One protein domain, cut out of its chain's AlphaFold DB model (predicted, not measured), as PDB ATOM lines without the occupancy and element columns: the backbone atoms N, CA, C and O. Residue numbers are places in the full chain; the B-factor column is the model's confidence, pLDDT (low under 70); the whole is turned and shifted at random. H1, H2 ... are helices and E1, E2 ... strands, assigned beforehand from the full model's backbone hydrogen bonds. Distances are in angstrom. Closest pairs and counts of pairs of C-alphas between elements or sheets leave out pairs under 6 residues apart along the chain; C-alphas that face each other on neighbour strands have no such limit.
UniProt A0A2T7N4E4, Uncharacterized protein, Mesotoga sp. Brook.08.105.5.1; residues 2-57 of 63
ATOM      1  N   LEU A   2      34.243 -30.114  -9.949       90.50
ATOM      2  CA  LEU A   2      32.859 -30.622 -10.065       90.50
ATOM      3  C   LEU A   2      32.667 -31.762 -11.075       90.50
ATOM      4  O   LEU A   2      32.016 -32.744 -10.745       90.50
ATOM      5  N   LYS A   3      33.278 -31.669 -12.266       95.44
ATOM      6  CA  LYS A   3      33.220 -32.750 -13.262       95.44
ATOM      7  C   LYS A   3      33.728 -34.083 -12.692       95.44
ATOM      8  O   LYS A   3      33.046 -35.083 -12.793       95.44
ATOM      9  N   ASN A   4      34.858 -34.053 -11.985       94.50
ATOM     10  CA  ASN A   4      35.433 -35.236 -11.348       94.50
ATOM     11  C   ASN A   4      34.503 -35.818 -10.257       94.50
ATOM     12  O   ASN A   4      34.342 -37.028 -10.188       94.50
ATOM     13  N   VAL A   5      33.825 -34.975  -9.466       94.50
ATOM     14  CA  VAL A   5      32.824 -35.446  -8.487       94.50
ATOM     15  C   VAL A   5      31.662 -36.159  -9.186       94.50
ATOM     16  O   VAL A   5      31.245 -37.220  -8.736       94.50
ATOM     17  N   ALA A   6      31.153 -35.599 -10.286       94.56
ATOM     18  CA  ALA A   6      30.072 -36.213 -11.056       94.56
ATOM     19  C   ALA A   6      30.515 -37.529 -11.719       94.56
ATOM     20  O   ALA A   6      29.812 -38.530 -11.607       94.56
ATOM     21  N   ASP A   7      31.701 -37.540 -12.332       95.94
ATOM     22  CA  ASP A   7      32.281 -38.716 -12.992       95.94
ATOM     23  C   ASP A   7      32.522 -39.875 -11.999       95.94
ATOM     24  O   ASP A   7      32.460 -41.036 -12.390       95.94
ATOM     25  N   ASN A   8      32.739 -39.577 -10.709       95.81
ATOM     26  CA  ASN A   8      32.919 -40.564  -9.633       95.81
ATOM     27  C   ASN A   8      31.630 -40.869  -8.845       95.81
ATOM     28  O   ASN A   8      31.685 -41.451  -7.761       95.81
ATOM     29  N   GLY A   9      30.459 -40.466  -9.349       95.38
ATOM     30  CA  GLY A   9      29.177 -40.787  -8.713       95.38
ATOM     31  C   GLY A   9      28.932 -40.080  -7.374       95.38
ATOM     32  O   GLY A   9      28.141 -40.559  -6.567       95.38
ATOM     33  N   GLY A  10      29.587 -38.944  -7.126       95.44
ATOM     34  CA  GLY A  10      29.439 -38.163  -5.899       95.44
ATOM     35  C   GLY A  10      30.568 -38.378  -4.892       95.44
ATOM     36  O   GLY A  10      31.614 -38.945  -5.204       95.44
ATOM     37  N   ARG A  11      30.363 -37.870  -3.674       94.56
ATOM     38  CA  ARG A  11      31.324 -37.960  -2.564       94.56
ATOM     39  C   ARG A  11      31.202 -39.298  -1.838       94.56
ATOM     40  O   ARG A  11      30.101 -39.812  -1.680       94.56
ATOM     41  N   GLU A  12      32.307 -39.790  -1.299       94.44
ATOM     42  CA  GLU A  12      32.375 -40.973  -0.425       94.44
ATOM     43  C   GLU A  12      31.473 -40.895   0.818       94.44
ATOM     44  O   GLU A  12      31.021 -41.907   1.353       94.44
ATOM     45  N   THR A  13      31.198 -39.678   1.284       92.50
ATOM     46  CA  THR A  13      30.346 -39.405   2.451       92.50
ATOM     47  C   THR A  13      28.854 -39.283   2.137       92.50
ATOM     48  O   THR A  13      28.050 -39.183   3.070       92.50
ATOM     49  N   GLU A  14      28.478 -39.300   0.860       94.38
ATOM     50  CA  GLU A  14      27.103 -39.189   0.372       94.38
ATOM     51  C   GLU A  14      26.695 -40.500  -0.310       94.38
ATOM     52  O   GLU A  14      27.527 -41.205  -0.873       94.38
ATOM     53  N   ARG A  15      25.408 -40.851  -0.230       95.56
ATOM     54  CA  ARG A  15      24.854 -42.039  -0.889       95.56
ATOM     55  C   ARG A  15      23.819 -41.621  -1.920       95.56
ATOM     56  O   ARG A  15      23.062 -40.683  -1.677       95.56
ATOM     57  N   ASP A  16      23.787 -42.333  -3.036       94.44
ATOM     58  CA  ASP A  16      22.752 -42.181  -4.051       94.44
ATOM     59  C   ASP A  16      21.404 -42.782  -3.601       94.44
ATOM     60  O   ASP A  16      21.252 -43.296  -2.487       94.44
ATOM     61  N   LEU A  17      20.408 -42.729  -4.490       96.81
ATOM     62  CA  LEU A  17      19.059 -43.250  -4.237       96.81
ATOM     63  C   LEU A  17      19.016 -44.770  -4.004       96.81
ATOM     64  O   LEU A  17      18.055 -45.263  -3.415       96.81
ATOM     65  N   PHE A  18      20.037 -45.507  -4.439       96.31
ATOM     66  CA  PHE A  18      20.166 -46.955  -4.255       96.31
ATOM     67  C   PHE A  18      21.079 -47.308  -3.073       96.31
ATOM     68  O   PHE A  18      21.332 -48.483  -2.804       96.31
ATOM     69  N   GLY A  19      21.561 -46.301  -2.341       96.12
ATOM     70  CA  GLY A  19      22.425 -46.464  -1.181       96.12
ATOM     71  C   GLY A  19      23.906 -46.659  -1.513       96.12
ATOM     72  O   GLY A  19      24.678 -46.924  -0.587       96.12
ATOM     73  N   LYS A  20      24.326 -46.519  -2.777       97.00
ATOM     74  CA  LYS A  20      25.737 -46.610  -3.173       97.00
ATOM     75  C   LYS A  20      26.449 -45.297  -2.840       97.00
ATOM     76  O   LYS A  20      25.948 -44.219  -3.147       97.00
ATOM     77  N   ALA A  21      27.605 -45.391  -2.185       96.62
ATOM     78  CA  ALA A  21      28.451 -44.230  -1.925       96.62
ATOM     79  C   ALA A  21      29.216 -43.805  -3.187       96.62
ATOM     80  O   ALA A  21      29.541 -44.652  -4.024       96.62
ATOM     81  N   GLY A  22      29.518 -42.512  -3.305       95.88
ATOM     82  CA  GLY A  22      30.399 -42.012  -4.357       95.88
ATOM     83  C   GLY A  22      31.862 -42.401  -4.132       95.88
ATOM     84  O   GLY A  22      32.255 -42.801  -3.037       95.88
ATOM     85  N   GLU A  23      32.691 -42.270  -5.163       95.75
ATOM     86  CA  GLU A  23      34.117 -42.633  -5.102       95.75
ATOM     87  C   GLU A  23      35.033 -41.408  -4.975       95.75
ATOM     88  O   GLU A  23      36.239 -41.535  -4.765       95.75
ATOM     89  N   TYR A  24      34.476 -40.193  -5.033       93.75
ATOM     90  CA  TYR A  24      35.263 -38.988  -4.815       93.75
ATOM     91  C   TYR A  24      35.621 -38.826  -3.331       93.75
ATOM     92  O   TYR A  24      34.763 -38.508  -2.506       93.75
ATOM     93  N   THR A  25      36.904 -38.978  -3.001       90.69
ATOM     94  CA  THR A  25      37.428 -38.719  -1.653       90.69
ATOM     95  C   THR A  25      37.520 -37.220  -1.377       90.69
ATOM     96  O   THR A  25      38.216 -36.470  -2.072       90.69
ATOM     97  N   THR A  26      36.831 -36.762  -0.335       88.81
ATOM     98  CA  THR A  26      36.906 -35.377   0.126       88.81
ATOM     99  C   THR A  26      38.225 -35.108   0.840       88.81
ATOM    100  O   THR A  26      38.684 -35.882   1.670       88.81
ATOM    101  N   LYS A  27      38.857 -33.975   0.507       85.50
ATOM    102  CA  LYS A  27      40.136 -33.562   1.111       85.50
ATOM    103  C   LYS A  27      39.976 -32.952   2.501       85.50
ATOM    104  O   LYS A  27      40.889 -33.029   3.311       85.50
ATOM    105  N   ILE A  28      38.851 -32.280   2.733       87.75
ATOM    106  CA  ILE A  28      38.496 -31.717   4.029       87.75
ATOM    107  C   ILE A  28      36.992 -31.837   4.222       87.75
ATOM    108  O   ILE A  28      36.208 -31.516   3.324       87.75
ATOM    109  N   GLY A  29      36.582 -32.329   5.381       88.12
ATOM    110  CA  GLY A  29      35.181 -32.577   5.666       88.12
ATOM    111  C   GLY A  29      34.979 -33.225   7.022       88.12
ATOM    112  O   GLY A  29      35.828 -33.169   7.908       88.12
ATOM    113  N   ARG A  30      33.818 -33.858   7.187       87.44
ATOM    114  CA  ARG A  30      33.438 -34.505   8.447       87.44
ATOM    115  C   ARG A  30      34.333 -35.693   8.807       87.44
ATOM    116  O   ARG A  30      34.529 -35.930   9.991       87.44
ATOM    117  N   THR A  31      34.794 -36.449   7.815       86.44
ATOM    118  CA  THR A  31      35.609 -37.662   7.995       86.44
ATOM    119  C   THR A  31      37.053 -37.351   8.354       86.44
ATOM    120  O   THR A  31      37.637 -38.088   9.128       86.44
ATOM    121  N   THR A  32      37.586 -36.235   7.860       83.94
ATOM    122  CA  THR A  32      38.966 -35.787   8.103       83.94
ATOM    123  C   THR A  32      39.057 -34.773   9.251       83.94
ATOM    124  O   THR A  32      40.037 -34.041   9.375       83.94
ATOM    125  N   TYR A  33      37.989 -34.608  10.035       85.19
ATOM    126  CA  TYR A  33      37.961 -33.637  11.126       85.19
ATOM    127  C   TYR A  33      38.818 -34.124  12.295       85.19
ATOM    128  O   TYR A  33      38.602 -35.226  12.793       85.19
ATOM    129  N   GLY A  34      39.738 -33.274  12.756       80.00
ATOM    130  CA  GLY A  34      40.737 -33.639  13.765       80.00
ATOM    131  C   GLY A  34      41.957 -34.363  13.192       80.00
ATOM    132  O   GLY A  34      42.855 -34.707  13.951       80.00
ATOM    133  N   GLU A  35      42.015 -34.574  11.873       82.94
ATOM    134  CA  GLU A  35      43.216 -35.067  11.203       82.94
ATOM    135  C   GLU A  35      44.067 -33.899  10.669       82.94
ATOM    136  O   GLU A  35      43.523 -32.834  10.328       82.94
ATOM    137  N   PRO A  36      45.398 -34.082  10.572       77.12
ATOM    138  CA  PRO A  36      46.273 -33.137   9.895       77.12
ATOM    139  C   PRO A  36      45.847 -32.959   8.437       77.12
ATOM    140  O   PRO A  36      45.574 -33.925   7.722       77.12
ATOM    141  N   SER A  37      45.825 -31.717   7.965       75.00
ATOM    142  CA  SER A  37      45.608 -31.434   6.554       75.00
ATOM    143  C   SER A  37      46.729 -32.042   5.716       75.00
ATOM    144  O   SER A  37      47.909 -31.876   6.022       75.00
ATOM    145  N   ALA A  38      46.365 -32.644   4.585       73.88
ATOM    146  CA  ALA A  38      47.320 -33.171   3.613       73.88
ATOM    147  C   ALA A  38      48.242 -32.102   2.983       73.88
ATOM    148  O   ALA A  38      49.139 -32.452   2.221       73.88
ATOM    149  N   LEU A  39      47.990 -30.810   3.227       78.81
ATOM    150  CA  LEU A  39      48.740 -29.700   2.632       78.81
ATOM    151  C   LEU A  39      49.775 -29.077   3.569       78.81
ATOM    152  O   LEU A  39      50.827 -28.653   3.101       78.81
ATOM    153  N   ASP A  40      49.469 -28.965   4.857       74.62
ATOM    154  CA  ASP A  40      50.293 -28.205   5.800       74.62
ATOM    155  C   ASP A  40      50.333 -28.797   7.211       74.62
ATOM    156  O   ASP A  40      50.772 -28.119   8.144       74.62
ATOM    157  N   GLU A  41      49.848 -30.036   7.363       69.56
ATOM    158  CA  GLU A  41      49.775 -30.787   8.622       69.56
ATOM    159  C   GLU A  41      49.006 -30.064   9.741       69.56
ATOM    160  O   GLU A  41      48.988 -30.511  10.887       69.56
ATOM    161  N   ALA A  42      48.333 -28.951   9.438       66.81
ATOM    162  CA  ALA A  42      47.503 -28.259  10.405       66.81
ATOM    163  C   ALA A  42      46.175 -28.995  10.558       66.81
ATOM    164  O   ALA A  42      45.591 -29.451   9.575       66.81
ATOM    165  N   GLU A  43      45.675 -29.087  11.788       73.00
ATOM    166  CA  GLU A  43      44.377 -29.702  12.045       73.00
ATOM    167  C   GLU A  43      43.264 -28.959  11.294       73.00
ATOM    168  O   GLU A  43      43.135 -27.730  11.367       73.00
ATOM    169  N   GLY A  44      42.443 -29.713  10.559       77.62
ATOM    170  CA  GLY A  44      41.232 -29.174   9.949       77.62
ATOM    171  C   GLY A  44      40.254 -28.691  11.022       77.62
ATOM    172  O   GLY A  44      39.848 -29.463  11.894       77.62
ATOM    173  N   LEU A  45      39.830 -27.429  10.939       80.06
ATOM    174  CA  LEU A  45      38.852 -26.850  11.857       80.06
ATOM    175  C   LEU A  45      37.425 -27.142  11.397       80.06
ATOM    176  O   LEU A  45      37.139 -27.341  10.212       80.06
ATOM    177  N   ARG A  46      36.504 -27.117  12.362       84.94
ATOM    178  CA  ARG A  46      35.066 -27.191  12.125       84.94
ATOM    179  C   ARG A  46      34.363 -26.096  12.898       84.94
ATOM    180  O   ARG A  46      34.392 -26.077  14.125       84.94
ATOM    181  N   GLU A  47      33.598 -25.296  12.180       87.81
ATOM    182  CA  GLU A  47      32.729 -24.292  12.774       87.81
ATOM    183  C   GLU A  47      31.262 -24.652  12.555       87.81
ATOM    184  O   GLU A  47      30.885 -25.312  11.579       87.81
ATOM    185  N   ARG A  48      30.414 -24.246  13.501       88.88
ATOM    186  CA  ARG A  48      28.961 -24.336  13.357       88.88
ATOM    187  C   ARG A  48      28.462 -23.020  12.774       88.88
ATOM    188  O   ARG A  48      28.718 -21.966  13.335       88.88
ATOM    189  N   ILE A  49      27.686 -23.116  11.704       90.00
ATOM    190  CA  ILE A  49      26.934 -22.000  11.130       90.00
ATOM    191  C   ILE A  49      25.438 -22.229  11.354       90.00
ATOM    192  O   ILE A  49      25.020 -23.323  11.734       90.00
ATOM    193  N   ILE A  50      24.633 -21.197  11.104       91.75
ATOM    194  CA  ILE A  50      23.195 -21.152  11.424       91.75
ATOM    195  C   ILE A  50      22.453 -22.412  10.938       91.75
ATOM    196  O   ILE A  50      21.654 -22.982  11.674       91.75
ATOM    197  N   TRP A  51      22.786 -22.901   9.739       91.88
ATOM    198  CA  TRP A  51      22.122 -24.042   9.095       91.88
ATOM    199  C   TRP A  51      23.053 -25.217   8.798       91.88
ATOM    200  O   TRP A  51      22.767 -26.042   7.933       91.88
ATOM    201  N   GLY A  52      24.192 -25.313   9.484       91.50
ATOM    202  CA  GLY A  52      25.135 -26.374   9.166       91.50
ATOM    203  C   GLY A  52      26.480 -26.276   9.855       91.50
ATOM    204  O   GLY A  52      26.638 -25.717  10.941       91.50
ATOM    205  N   LYS A  53      27.462 -26.902   9.219       92.25
ATOM    206  CA  LYS A  53      28.847 -26.945   9.672       92.25
ATOM    207  C   LYS A  53      29.731 -26.671   8.470       92.25
ATOM    208  O   LYS A  53      29.463 -27.208   7.398       92.25
ATOM    209  N   ILE A  54      30.772 -25.881   8.671       90.94
ATOM    210  CA  ILE A  54      31.827 -25.681   7.684       90.94
ATOM    211  C   ILE A  54      33.106 -26.330   8.202       90.94
ATOM    212  O   ILE A  54      33.391 -26.271   9.398       90.94
ATOM    213  N   PHE A  55      33.834 -26.987   7.303       90.25
ATOM    214  CA  PHE A  55      35.126 -27.606   7.572       90.25
ATOM    215  C   PHE A  55      36.154 -26.942   6.668       90.25
ATOM    216  O   PHE A  55      35.933 -26.873   5.456       90.25
ATOM    217  N   PHE A  56      37.236 -26.429   7.243       88.75
ATOM    218  CA  PHE A  56      38.272 -25.737   6.482       88.75
ATOM    219  C   PHE A  56      39.620 -25.775   7.206       88.75
ATOM    220  O   PHE A  56      39.687 -25.970   8.420       88.75
ATOM    221  N   CYS A  57      40.707 -25.599   6.454       88.00
ATOM    222  CA  CYS A  57      42.038 -25.419   7.025       88.00
ATOM    223  C   CYS A  57      42.346 -23.914   7.092       88.00
ATOM    224  O   CYS A  57      42.426 -23.278   6.038       88.00
TER     225      CYS A  57
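Overview. This is residues 2 to 57 of the 63 residues of an uncharacterized protein of Mesotoga sp. Brook.08.105.5.1 (UniProt A0A2T7N4E4). This is a loose model with little regular structure: a short helix, H1, and a wide loop through Phe 18 lie toward one end, and a two-strand hairpin, E1 and E2, stands toward the other. One long winding stretch, residues 8 to 44, joins them. The printed part has 56 residues, with one named helix and two named strands in the order H1, E1, E2; the class is mixed, with 16 residues in named elements. The radius of gyration of the C-alphas is 12.9 A, and the spans are 34 by 28 by 18 A.

Arrangement. H1, residues 2 to 7, has its O i to N i+4 pairs within hydrogen-bond range. E1, residues 45 to 49, and E2, residues 52 to 56, form an antiparallel hairpin at 153 degrees. N 45 and O 56 are 2.9 A apart, and N 54 and O 47 are 3.0 A apart, within hydrogen-bond range. H1 and E2 are apart.

Along the chain. H1 begins at C-alpha 2 (32.859, -30.622, -10.065). E1 measures 12.9 A and E2 13.4 A, ending at C-alpha 56 (38.272, -25.737, 6.482).

Size, cuts and confidence. The C-alphas of Phe 18 and Asp 40, the two farthest apart, are 36.9 A apart. The printed part has no cut. The link from H1 to E1 is long; E1 to E2 is tight. Residues 41 to 42 have pLDDT under 70.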